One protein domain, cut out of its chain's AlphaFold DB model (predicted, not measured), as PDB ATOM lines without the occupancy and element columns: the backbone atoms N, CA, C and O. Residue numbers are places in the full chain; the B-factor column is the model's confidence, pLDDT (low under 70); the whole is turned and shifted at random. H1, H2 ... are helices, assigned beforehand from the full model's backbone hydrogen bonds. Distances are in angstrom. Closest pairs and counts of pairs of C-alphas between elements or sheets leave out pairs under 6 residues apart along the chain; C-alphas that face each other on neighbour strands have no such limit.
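This is residues 296 to 389 of the 389 residues of an uncharacterized protein of Planctomycetaceae bacterium (UniProt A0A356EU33). H3, H4 and H5 make a three-helix bundle, their centres in a triangle, with H4 and H5 splaying apart from their contact near Ser 347 and Pro 372; H1 crosses H3 on the side away from H5, and short H2 packs across H1. The printed part has 94 residues, with five named helices, H1 to H5, and no named strand: all helix. It is compact, radius of gyration of the C-alphas 12.7 A, spanning 31 by 30 by 21 A.

H1, residues 296 to 305, begins at C-alpha (36.887, 1.271, 54.566). H2 is residues 313 to 321; H3, 324 to 337, is 21.1 A long. H4, 340 to 360, is 30.7 A; H5, 372 to 388, 25.1 A, ends at C-alpha (58.094, 0.391, 56.540).

H3, the hub, touches H1, about perpendicular at 88 degrees; closest C-alphas Asp 297 and Ala 330, 4.3 A. H3 and H4, residues 342 to 350 alone, touch as a hairpin; closest C-alphas Phe 335 and Arg 343, 5.1 A. Every O i to N i+4 pair is within hydrogen-bond range in H1, H2 and H4; 9 of 10 in H3, 10 of 13 in H5.

The H4 to H5 link is long; residues 370 to 374 have pLDDT under 70. The printed part has no cut.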
ATOM      1  N   LEU A 296      36.239   0.400  55.544       96.69
ATOM      2  CA  LEU A 296      36.887   1.271  54.566       96.69
ATOM      3  C   LEU A 296      37.405   0.485  53.359       96.69
ATOM      4  O   LEU A 296      37.374   1.006  52.246       96.69
ATOM      5  N   ASP A 297      37.864  -0.749  53.557       96.81
ATOM      6  CA  ASP A 297      38.436  -1.554  52.477       96.81
ATOM      7  C   ASP A 297      37.379  -1.964  51.485       96.81
ATOM      8  O   ASP A 297      37.598  -1.849  50.283       96.81
ATOM      9  N   GLN A 298      36.210  -2.348  51.994       95.56
ATOM     10  CA  GLN A 298      35.068  -2.618  51.142       95.56
ATOM     11  C   GLN A 298      34.685  -1.376  50.331       95.56
ATOM     12  O   GLN A 298      34.576  -1.455  49.112       95.56
ATOM     13  N   ARG A 299      34.567  -0.203  50.971       95.88
ATOM     14  CA  ARG A 299      34.199   1.040  50.267       95.88
ATOM     15  C   ARG A 299      35.220   1.473  49.218       95.88
ATOM     16  O   ARG A 299      34.834   1.962  48.161       95.88
ATOM     17  N   LEU A 300      36.510   1.333  49.516       96.56
ATOM     18  CA  LEU A 300      37.575   1.634  48.562       96.56
ATOM     19  C   LEU A 300      37.573   0.640  47.403       96.56
ATOM     20  O   LEU A 300      37.724   1.060  46.262       96.56
ATOM     21  N   ALA A 301      37.390  -0.652  47.680       95.19
ATOM     22  CA  ALA A 301      37.313  -1.677  46.649       95.19
ATOM     23  C   ALA A 301      36.125  -1.441  45.716       95.19
ATOM     24  O   ALA A 301      36.307  -1.436  44.501       95.19
ATOM     25  N   ASP A 302      34.943  -1.171  46.273       94.12
ATOM     26  CA  ASP A 302      33.745  -0.880  45.490       94.12
ATOM     27  C   ASP A 302      33.958   0.359  44.612       94.12
ATOM     28  O   ASP A 302      33.690   0.305  43.420       94.12
ATOM     29  N   ALA A 303      34.550   1.437  45.139       95.00
ATOM     30  CA  ALA A 303      34.864   2.634  44.351       95.00
ATOM     31  C   ALA A 303      35.975   2.430  43.297       95.00
ATOM     32  O   ALA A 303      36.083   3.199  42.342       95.00
ATOM     33  N   LEU A 304      36.854   1.438  43.475       94.44
ATOM     34  CA  LEU A 304      37.948   1.136  42.544       94.44
ATOM     35  C   LEU A 304      37.533   0.203  41.401       94.44
ATOM     36  O   LEU A 304      38.180   0.248  40.347       94.44
ATOM     37  N   LEU A 305      36.534  -0.649  41.643       92.81
ATOM     38  CA  LEU A 305      36.049  -1.683  40.725       92.81
ATOM     39  C   LEU A 305      34.749  -1.266  40.028       92.81
ATOM     40  O   LEU A 305      34.583  -1.523  38.842       92.81
ATOM     41  N   ASP A 306      33.858  -0.565  40.727       88.50
ATOM     42  CA  ASP A 306      32.581  -0.120  40.179       88.50
ATOM     43  C   ASP A 306      32.641   1.356  39.772       88.50
ATOM     44  O   ASP A 306      32.616   2.266  40.602       88.50
ATOM     45  N   ALA A 307      32.719   1.594  38.463       73.75
ATOM     46  CA  ALA A 307      32.797   2.935  37.895       73.75
ATOM     47  C   ALA A 307      31.495   3.748  38.039       73.75
ATOM     48  O   ALA A 307      31.531   4.961  37.836       73.75
ATOM     49  N   GLU A 308      30.363   3.110  38.359       78.81
ATOM     50  CA  GLU A 308      29.074   3.791  38.529       78.81
ATOM     51  C   GLU A 308      28.884   4.341  39.952       78.81
ATOM     52  O   GLU A 308      28.056   5.230  40.169       78.81
ATOM     53  N   ASN A 309      29.685   3.881  40.918       84.31
ATOM     54  CA  ASN A 309      29.620   4.350  42.297       84.31
ATOM     55  C   ASN A 309      30.461   5.611  42.494       84.31
ATOM     56  O   ASN A 309      31.687   5.557  42.592       84.31
ATOM     57  N   GLU A 310      29.798   6.760  42.637       91.12
ATOM     58  CA  GLU A 310      30.466   7.982  43.083       91.12
ATOM     59  C   GLU A 310      30.874   7.830  44.565       91.12
ATOM     60  O   GLU A 310      30.007   7.705  45.440       91.12
ATOM     61  N   PRO A 311      32.184   7.800  44.888       94.12
ATOM     62  CA  PRO A 311      32.623   7.617  46.263       94.12
ATOM     63  C   PRO A 311      32.231   8.822  47.119       94.12
ATOM     64  O   PRO A 311      32.285   9.970  46.678       94.12
ATOM     65  N   SER A 312      31.921   8.582  48.396       94.44
ATOM     66  CA  SER A 312      31.747   9.681  49.350       94.44
ATOM     67  C   SER A 312      33.013  10.542  49.429       94.44
ATOM     68  O   SER A 312      34.123  10.044  49.227       94.44
ATOM     69  N   ALA A 313      32.877  11.826  49.778       94.19
ATOM     70  CA  ALA A 313      34.014  12.751  49.823       94.19
ATOM     71  C   ALA A 313      35.224  12.232  50.641       94.19
ATOM     72  O   ALA A 313      36.352  12.362  50.157       94.19
ATOM     73  N   PRO A 314      35.048  11.572  51.808       95.38
ATOM     74  CA  PRO A 314      36.173  10.979  52.530       95.38
ATOM     75  C   PRO A 314      36.859   9.820  51.795       95.38
ATOM     76  O   PRO A 314      38.083   9.724  51.820       95.38
ATOM     77  N   VAL A 315      36.105   8.966  51.096       96.62
ATOM     78  CA  VAL A 315      36.672   7.873  50.285       96.62
ATOM     79  C   VAL A 315      37.390   8.442  49.059       96.62
ATOM     80  O   VAL A 315      38.517   8.048  48.761       96.62
ATOM     81  N   ALA A 316      36.793   9.439  48.399       96.44
ATOM     82  CA  ALA A 316      37.404  10.150  47.280       96.44
ATOM     83  C   ALA A 316      38.740  10.808  47.674       96.44
ATOM     84  O   ALA A 316      39.691  10.785  46.893       96.44
ATOM     85  N   ALA A 317      38.846  11.350  48.893       96.88
ATOM     86  CA  ALA A 317      40.089  11.905  49.423       96.88
ATOM     87  C   ALA A 317      41.200  10.845  49.536       96.88
ATOM     88  O   ALA A 317      42.319  11.077  49.074       96.88
ATOM     89  N   VAL A 318      40.888   9.656  50.069       96.94
ATOM     90  CA  VAL A 318      41.846   8.537  50.146       96.94
ATOM     91  C   VAL A 318      42.295   8.099  48.748       96.94
ATOM     92  O   VAL A 318      43.489   7.917  48.522       96.94
ATOM     93  N   LEU A 319      41.376   7.997  47.784       96.06
ATOM     94  CA  LEU A 319      41.715   7.639  46.401       96.06
ATOM     95  C   LEU A 319      42.571   8.705  45.704       96.06
ATOM     96  O   LEU A 319      43.480   8.370  44.945       96.06
ATOM     97  N   LYS A 320      42.293   9.987  45.959       95.56
ATOM     98  CA  LYS A 320      42.973  11.114  45.312       95.56
ATOM     99  C   LYS A 320      44.382  11.344  45.854       95.56
ATOM    100  O   LYS A 320      45.281  11.655  45.078       95.56
ATOM    101  N   PHE A 321      44.566  11.271  47.172       95.94
ATOM    102  CA  PHE A 321      45.823  11.678  47.808       95.94
ATOM    103  C   PHE A 321      46.202  10.882  49.062       95.94
ATOM    104  O   PHE A 321      47.183  11.231  49.719       95.94
ATOM    105  N   GLY A 322      45.451   9.837  49.411       95.38
ATOM    106  CA  GLY A 322      45.829   8.919  50.480       95.38
ATOM    107  C   GLY A 322      47.084   8.104  50.137       95.38
ATOM    108  O   GLY A 322      47.592   8.163  49.011       95.38
ATOM    109  N   PRO A 323      47.600   7.322  51.099       93.81
ATOM    110  CA  PRO A 323      48.721   6.432  50.850       93.81
ATOM    111  C   PRO A 323      48.390   5.447  49.713       93.81
ATOM    112  O   PRO A 323      47.341   4.799  49.757       93.81
ATOM    113  N   PRO A 324      49.262   5.283  48.702       93.00
ATOM    114  CA  PRO A 324      49.008   4.384  47.572       93.00
ATOM    115  C   PRO A 324      48.735   2.941  48.013       93.00
ATOM    116  O   PRO A 324      47.924   2.238  47.412       93.00
ATOM    117  N   GLU A 325      49.387   2.507  49.092       94.56
ATOM    118  CA  GLU A 325      49.214   1.175  49.653       94.56
ATOM    119  C   GLU A 325      47.789   0.903  50.176       94.56
ATOM    120  O   GLU A 325      47.397  -0.259  50.250       94.56
ATOM    121  N   ASP A 326      46.977   1.929  50.466       96.12
ATOM    122  CA  ASP A 326      45.581   1.741  50.887       96.12
ATOM    123  C   ASP A 326      44.691   1.244  49.742       96.12
ATOM    124  O   ASP A 326      43.831   0.393  49.968       96.12
ATOM    125  N   GLN A 327      44.930   1.704  48.508       95.44
ATOM    126  CA  GLN A 327      44.204   1.217  47.327       95.44
ATOM    127  C   GLN A 327      44.539  -0.248  47.048       95.44
ATOM    128  O   GLN A 327      43.653  -1.061  46.797       95.44
ATOM    129  N   VAL A 328      45.828  -0.594  47.143       95.44
ATOM    130  CA  VAL A 328      46.291  -1.979  47.006       95.44
ATOM    131  C   VAL A 328      45.632  -2.849  48.065       95.44
ATOM    132  O   VAL A 328      45.052  -3.875  47.737       95.44
ATOM    133  N   ARG A 329      45.657  -2.426  49.330       96.19
ATOM    134  CA  ARG A 329      45.069  -3.177  50.441       96.19
ATOM    135  C   ARG A 329      43.573  -3.437  50.254       96.19
ATOM    136  O   ARG A 329      43.149  -4.570  50.449       96.19
ATOM    137  N   ALA A 330      42.809  -2.438  49.814       96.50
ATOM    138  CA  ALA A 330      41.393  -2.601  49.491       96.50
ATOM    139  C   ALA A 330      41.164  -3.641  48.380       96.50
ATOM    140  O   ALA A 330      40.324  -4.530  48.516       96.50
ATOM    141  N   LEU A 331      41.969  -3.593  47.313       95.31
ATOM    142  CA  LEU A 331      41.924  -4.586  46.238       95.31
ATOM    143  C   LEU A 331      42.270  -5.999  46.736       95.31
ATOM    144  O   LEU A 331      41.611  -6.952  46.334       95.31
ATOM    145  N   LEU A 332      43.237  -6.157  47.649       93.81
ATOM    146  CA  LEU A 332      43.549  -7.470  48.236       93.81
ATOM    147  C   LEU A 332      42.371  -8.035  49.041       93.81
ATOM    148  O   LEU A 332      42.123  -9.235  48.978       93.81
ATOM    149  N   VAL A 333      41.625  -7.189  49.755       92.81
ATOM    150  CA  VAL A 333      40.418  -7.618  50.481       92.81
ATOM    151  C   VAL A 333      39.330  -8.091  49.513       92.81
ATOM    152  O   VAL A 333      38.719  -9.131  49.754       92.81
ATOM    153  N   ALA A 334      39.112  -7.379  48.403       93.06
ATOM    154  CA  ALA A 334      38.179  -7.817  47.361       93.06
ATOM    155  C   ALA A 334      38.611  -9.153  46.734       93.06
ATOM    156  O   ALA A 334      37.812 -10.078  46.612       93.06
ATOM    157  N   PHE A 335      39.907  -9.299  46.441       92.31
ATOM    158  CA  PHE A 335      40.470 -10.540  45.907       92.31
ATOM    159  C   PHE A 335      40.162 -11.761  46.792       92.31
ATOM    160  O   PHE A 335      39.876 -12.845  46.287       92.31
ATOM    161  N   GLU A 336      40.213 -11.602  48.118       90.12
ATOM    162  CA  GLU A 336      39.978 -12.693  49.071       90.12
ATOM    163  C   GLU A 336      38.497 -13.069  49.232       90.12
ATOM    164  O   GLU A 336      38.198 -14.239  49.485       90.12
ATOM    165  N   LYS A 337      37.577 -12.103  49.099       85.94
ATOM    166  CA  LYS A 337      36.135 -12.298  49.337       85.94
ATOM    167  C   LYS A 337      35.374 -12.827  48.117       85.94
ATOM    168  O   LYS A 337      34.372 -13.518  48.299       85.94
ATOM    169  N   ASP A 338      35.833 -12.513  46.908       79.50
ATOM    170  CA  ASP A 338      35.006 -12.642  45.708       79.50
ATOM    171  C   ASP A 338      35.243 -13.929  44.890       79.50
ATOM    172  O   ASP A 338      36.207 -14.686  45.092       79.50
ATOM    173  N   ASP A 339      34.316 -14.179  43.959       81.44
ATOM    174  CA  ASP A 339      34.354 -15.277  42.993       81.44
ATOM    175  C   ASP A 339      35.482 -15.133  41.949       81.44
ATOM    176  O   ASP A 339      36.250 -14.167  41.921       81.44
ATOM    177  N   VAL A 340      35.620 -16.150  41.092       84.69
ATOM    178  CA  VAL A 340      36.715 -16.248  40.114       84.69
ATOM    179  C   VAL A 340      36.747 -15.058  39.148       84.69
ATOM    180  O   VAL A 340      37.840 -14.618  38.791       84.69
ATOM    181  N   GLU A 341      35.598 -14.524  38.728       86.25
ATOM    182  CA  GLU A 341      35.547 -13.441  37.739       86.25
ATOM    183  C   GLU A 341      36.087 -12.137  38.331       86.25
ATOM    184  O   GLU A 341      36.963 -11.492  37.747       86.25
ATOM    185  N   ARG A 342      35.655 -11.799  39.547       87.25
ATOM    186  CA  ARG A 342      36.094 -10.577  40.227       87.25
ATOM    187  C   ARG A 342      37.570 -10.630  40.631       87.25
ATOM    188  O   ARG A 342      38.264  -9.617  40.559       87.25
ATOM    189  N   ARG A 343      38.114 -11.816  40.940       89.44
ATOM    190  CA  ARG A 343      39.568 -11.997  41.141       89.44
ATOM    191  C   ARG A 343      40.385 -11.650  39.899       89.44
ATOM    192  O   ARG A 343      41.437 -11.022  40.018       89.44
ATOM    193  N   VAL A 344      39.909 -12.022  38.707       89.12
ATOM    194  CA  VAL A 344      40.581 -11.688  37.437       89.12
ATOM    195  C   VAL A 344      40.583 -10.176  37.203       89.12
ATOM    196  O   VAL A 344      41.607  -9.614  36.793       89.12
ATOM    197  N   GLU A 345      39.472  -9.501  37.494       91.31
ATOM    198  CA  GLU A 345      39.379  -8.043  37.402       91.31
ATOM    199  C   GLU A 345      40.349  -7.348  38.368       91.31
ATOM    200  O   GLU A 345      41.140  -6.493  37.951       91.31
ATOM    201  N   VAL A 346      40.361  -7.768  39.637       92.69
ATOM    202  CA  VAL A 346      41.266  -7.236  40.660       92.69
ATOM    203  C   VAL A 346      42.733  -7.423  40.263       92.69
ATOM    204  O   VAL A 346      43.489  -6.448  40.278       92.69
ATOM    205  N   SER A 347      43.147  -8.620  39.830       91.50
ATOM    206  CA  SER A 347      44.520  -8.849  39.349       91.50
ATOM    207  C   SER A 347      44.854  -7.991  38.126       91.50
ATOM    208  O   SER A 347      45.963  -7.469  38.010       91.50
ATOM    209  N   THR A 348      43.904  -7.772  37.213       90.94
ATOM    210  CA  THR A 348      44.107  -6.868  36.068       90.94
ATOM    211  C   THR A 348      44.348  -5.428  36.532       90.94
ATOM    212  O   THR A 348      45.222  -4.732  35.999       90.94
ATOM    213  N   ARG A 349      43.605  -4.970  37.547       92.50
ATOM    214  CA  ARG A 349      43.751  -3.636  38.141       92.50
ATOM    215  C   ARG A 349      45.092  -3.481  38.855       92.50
ATOM    216  O   ARG A 349      45.794  -2.505  38.588       92.50
ATOM    217  N   LEU A 350      45.472  -4.452  39.686       93.38
ATOM    218  CA  LEU A 350      46.754  -4.484  40.393       93.38
ATOM    219  C   LEU A 350      47.937  -4.488  39.420       93.38
ATOM    220  O   LEU A 350      48.861  -3.698  39.587       93.38
ATOM    221  N   ASN A 351      47.881  -5.275  38.341       91.94
ATOM    222  CA  ASN A 351      48.933  -5.290  37.320       91.94
ATOM    223  C   ASN A 351      49.069  -3.955  36.575       91.94
ATOM    224  O   ASN A 351      50.182  -3.485  36.324       91.94
ATOM    225  N   ARG A 352      47.948  -3.300  36.242       92.50
ATOM    226  CA  ARG A 352      47.973  -1.955  35.645       92.50
ATOM    227  C   ARG A 352      48.592  -0.940  36.600       92.50
ATOM    228  O   ARG A 352      49.449  -0.159  36.184       92.50
ATOM    229  N   TRP A 353      48.170  -0.979  37.862       93.75
ATOM    230  CA  TRP A 353      48.689  -0.125  38.921       93.75
ATOM    231  C   TRP A 353      50.195  -0.351  39.120       93.75
ATOM    232  O   TRP A 353      50.959   0.610  39.111       93.75
ATOM    233  N   ALA A 354      50.656  -1.606  39.171       93.69
ATOM    234  CA  ALA A 354      52.071  -1.957  39.285       93.69
ATOM    235  C   ALA A 354      52.905  -1.413  38.126       93.69
ATOM    236  O   ALA A 354      53.986  -0.869  38.339       93.69
ATOM    237  N   ALA A 355      52.403  -1.538  36.894       93.12
ATOM    238  CA  ALA A 355      53.081  -1.014  35.718       93.12
ATOM    239  C   ALA A 355      53.229   0.514  35.783       93.12
ATOM    240  O   ALA A 355      54.258   1.042  35.369       93.12
ATOM    241  N   GLU A 356      52.225   1.235  36.282       93.69
ATOM    242  CA  GLU A 356      52.307   2.682  36.495       93.69
ATOM    243  C   GLU A 356      53.249   3.057  37.638       93.69
ATOM    244  O   GLU A 356      54.137   3.891  37.447       93.69
ATOM    245  N   TRP A 357      53.112   2.394  38.785       93.44
ATOM    246  CA  TRP A 357      53.982   2.574  39.937       93.44
ATOM    247  C   TRP A 357      55.448   2.382  39.553       93.44
ATOM    248  O   TRP A 357      56.250   3.285  39.750       93.44
ATOM    249  N   ASN A 358      55.786   1.265  38.909       93.69
ATOM    250  CA  ASN A 358      57.158   0.931  38.520       93.69
ATOM    251  C   ASN A 358      57.738   1.860  37.441       93.69
ATOM    252  O   ASN A 358      58.957   1.926  37.290       93.69
ATOM    253  N   ARG A 359      56.901   2.592  36.685       94.00
ATOM    254  CA  ARG A 359      57.378   3.652  35.776       94.00
ATOM    255  C   ARG A 359      57.781   4.916  36.529       94.00
ATOM    256  O   ARG A 359      58.736   5.576  36.131       94.00
ATOM    257  N   ASN A 360      57.046   5.259  37.585       90.06
ATOM    258  CA  ASN A 360      57.191   6.529  38.300       90.06
ATOM    259  C   ASN A 360      58.019   6.411  39.594       90.06
ATOM    260  O   ASN A 360      58.526   7.411  40.104       90.06
ATOM    261  N   HIS A 361      58.166   5.198  40.124       87.56
ATOM    262  CA  HIS A 361      58.786   4.890  41.406       87.56
ATOM    263  C   HIS A 361      59.741   3.704  41.265       87.56
ATOM    264  O   HIS A 361      59.414   2.684  40.665       87.56
ATOM    265  N   VAL A 362      60.932   3.831  41.856       76.12
ATOM    266  CA  VAL A 362      61.982   2.803  41.768       76.12
ATOM    267  C   VAL A 362      61.955   1.851  42.968       76.12
ATOM    268  O   VAL A 362      62.334   0.688  42.842       76.12
ATOM    269  N   VAL A 363      61.519   2.319  44.146       82.62
ATOM    270  CA  VAL A 363      61.588   1.546  45.395       82.62
ATOM    271  C   VAL A 363      60.323   1.748  46.237       82.62
ATOM    272  O   VAL A 363      59.941   2.899  46.454       82.62
ATOM    273  N   PRO A 364      59.700   0.659  46.730       89.62
ATOM    274  CA  PRO A 364      59.908  -0.730  46.341       89.62
ATOM    275  C   PRO A 364      59.182  -0.993  45.014       89.62
ATOM    276  O   PRO A 364      58.059  -0.525  44.809       89.62
ATOM    277  N   ALA A 365      59.799  -1.762  44.120       92.62
ATOM    278  CA  ALA A 365      59.121  -2.193  42.903       92.62
ATOM    279  C   ALA A 365      57.855  -2.991  43.261       92.62
ATOM    280  O   ALA A 365      57.906  -3.915  44.079       92.62
ATOM    281  N   ALA A 366      56.732  -2.608  42.663       93.62
ATOM    282  CA  ALA A 366      55.473  -3.324  42.751       93.62
ATOM    283  C   ALA A 366      55.588  -4.697  42.063       93.62
ATOM    284  O   ALA A 366      56.255  -4.791  41.023       93.62
ATOM    285  N   PRO A 367      54.956  -5.754  42.609       93.19
ATOM    286  CA  PRO A 367      54.895  -7.062  41.969       93.19
ATOM    287  C   PRO A 367      54.316  -6.972  40.556       93.19
ATOM    288  O   PRO A 367      53.415  -6.187  40.287       93.19
ATOM    289  N   THR A 368      54.843  -7.791  39.650       84.31
ATOM    290  CA  THR A 368      54.295  -7.979  38.299       84.31
ATOM    291  C   THR A 368      54.001  -9.463  38.156       84.31
ATOM    292  O   THR A 368      54.848 -10.234  37.710       84.31
ATOM    293  N   ALA A 369      52.860  -9.901  38.684       71.75
ATOM    294  CA  ALA A 369      52.530 -11.317  38.687       71.75
ATOM    295  C   ALA A 369      52.028 -11.773  37.315       71.75
ATOM    296  O   ALA A 369      51.388 -11.029  36.572       71.75
ATOM    297  N   THR A 370      52.309 -13.031  36.992       66.62
ATOM    298  CA  THR A 370      51.835 -13.696  35.772       66.62
ATOM    299  C   THR A 370      50.557 -14.509  35.991       66.62
ATOM    300  O   THR A 370      49.907 -14.876  35.015       66.62
ATOM    301  N   THR A 371      50.192 -14.799  37.245       68.88
ATOM    302  CA  THR A 371      49.011 -15.587  37.644       68.88
ATOM    303  C   THR A 371      48.323 -14.935  38.859       68.88
ATOM    304  O   THR A 371      49.010 -14.272  39.636       68.88
ATOM    305  N   PRO A 372      46.999 -15.108  39.055       69.38
ATOM    306  CA  PRO A 372      46.276 -14.491  40.177       69.38
ATOM    307  C   PRO A 372      46.705 -14.969  41.578       69.38
ATOM    308  O   PRO A 372      46.745 -14.176  42.511       69.38
ATOM    309  N   ASP A 373      47.046 -16.250  41.753       68.00
ATOM    310  CA  ASP A 373      47.331 -16.807  43.089       68.00
ATOM    311  C   ASP A 373      48.753 -16.488  43.593       68.00
ATOM    312  O   ASP A 373      48.943 -16.232  44.784       68.00
ATOM    313  N   ASP A 374      49.749 -16.417  42.697       68.19
ATOM    314  CA  ASP A 374      51.108 -15.961  43.045       68.19
ATOM    315  C   ASP A 374      51.140 -14.447  43.371       68.19
ATOM    316  O   ASP A 374      52.076 -13.950  44.008       68.19
ATOM    317  N   ASP A 375      50.090 -13.715  42.977       77.94
ATOM    318  CA  ASP A 375      49.923 -12.266  43.121       77.94
ATOM    319  C   ASP A 375      49.716 -11.863  44.593       77.94
ATOM    320  O   ASP A 375      50.397 -10.976  45.117       77.94
ATOM    321  N   LEU A 376      48.821 -12.555  45.311       86.69
ATOM    322  CA  LEU A 376      48.358 -12.126  46.637       86.69
ATOM    323  C   LEU A 376      49.495 -12.067  47.666       86.69
ATOM    324  O   LEU A 376      49.655 -11.068  48.369       86.69
ATOM    325  N   ALA A 377      50.322 -13.113  47.758       89.00
ATOM    326  CA  ALA A 377      51.428 -13.147  48.714       89.00
ATOM    327  C   ALA A 377      52.481 -12.066  48.413       89.00
ATOM    328  O   ALA A 377      52.976 -11.409  49.336       89.00
ATOM    329  N   ALA A 378      52.793 -11.846  47.132       91.69
ATOM    330  CA  ALA A 378      53.740 -10.823  46.704       91.69
ATOM    331  C   ALA A 378      53.225  -9.409  47.020       91.69
ATOM    332  O   ALA A 378      53.978  -8.588  47.549       91.69
ATOM    333  N   TRP A 379      51.936  -9.139  46.790       93.44
ATOM    334  CA  TRP A 379      51.310  -7.863  47.137       93.44
ATOM    335  C   TRP A 379      51.244  -7.611  48.636       93.44
ATOM    336  O   TRP A 379      51.563  -6.507  49.076       93.44
ATOM    337  N   LYS A 380      50.915  -8.626  49.443       92.75
ATOM    338  CA  LYS A 380      50.962  -8.503  50.908       92.75
ATOM    339  C   LYS A 380      52.374  -8.162  51.391       92.75
ATOM    340  O   LYS A 380      52.541  -7.284  52.236       92.75
ATOM    341  N   GLN A 381      53.404  -8.799  50.828       92.00
ATOM    342  CA  GLN A 381      54.798  -8.466  51.140       92.00
ATOM    343  C   GLN A 381      55.183  -7.058  50.678       92.00
ATOM    344  O   GLN A 381      55.879  -6.347  51.404       92.00
ATOM    345  N   TRP A 382      54.746  -6.644  49.486       94.00
ATOM    346  CA  TRP A 382      54.975  -5.292  48.981       94.00
ATOM    347  C   TRP A 382      54.323  -4.240  49.882       94.00
ATOM    348  O   TRP A 382      54.994  -3.283  50.259       94.00
ATOM    349  N   TYR A 383      53.080  -4.464  50.319       93.00
ATOM    350  CA  TYR A 383      52.378  -3.586  51.256       93.00
ATOM    351  C   TYR A 383      53.166  -3.419  52.562       93.00
ATOM    352  O   TYR A 383      53.409  -2.302  53.015       93.00
ATOM    353  N   VAL A 384      53.625  -4.529  53.155       89.94
ATOM    354  CA  VAL A 384      54.411  -4.489  54.400       89.94
ATOM    355  C   VAL A 384      55.718  -3.716  54.207       89.94
ATOM    356  O   VAL A 384      56.099  -2.939  55.082       89.94
ATOM    357  N   LYS A 385      56.391  -3.884  53.060       89.69
ATOM    358  CA  LYS A 385      57.594  -3.106  52.725       89.69
ATOM    359  C   LYS A 385      57.274  -1.620  52.585       89.69
ATOM    360  O   LYS A 385      57.970  -0.819  53.190       89.69
ATOM    361  N   MET A 386      56.224  -1.269  51.842       88.94
ATOM    362  CA  MET A 386      55.779   0.114  51.639       88.94
ATOM    363  C   MET A 386      55.476   0.845  52.937       88.94
ATOM    364  O   MET A 386      55.858   1.998  53.086       88.94
ATOM    365  N   ARG A 387      54.821   0.175  53.884       83.94
ATOM    366  CA  ARG A 387      54.515   0.761  55.191       83.94
ATOM    367  C   ARG A 387      55.770   1.035  56.029       83.94
ATOM    368  O   ARG A 387      55.755   1.916  56.882       83.94
ATOM    369  N   GLY A 388      56.818   0.232  55.841       77.69
ATOM    370  CA  GLY A 388      58.094   0.391  56.540       77.69
ATOM    371  C   GLY A 388      59.048   1.405  55.900       77.69
ATOM    372  O   GLY A 388      60.088   1.692  56.498       77.69
ATOM    373  N   LEU A 389      58.720   1.883  54.697       73.31
ATOM    374  CA  LEU A 389      59.348   3.035  54.047       73.31
ATOM    375  C   LEU A 389      58.686   4.330  54.490       73.31
ATOM    376  O   LEU A 389      59.205   5.370  54.049       73.31
TER     377      LEU A 389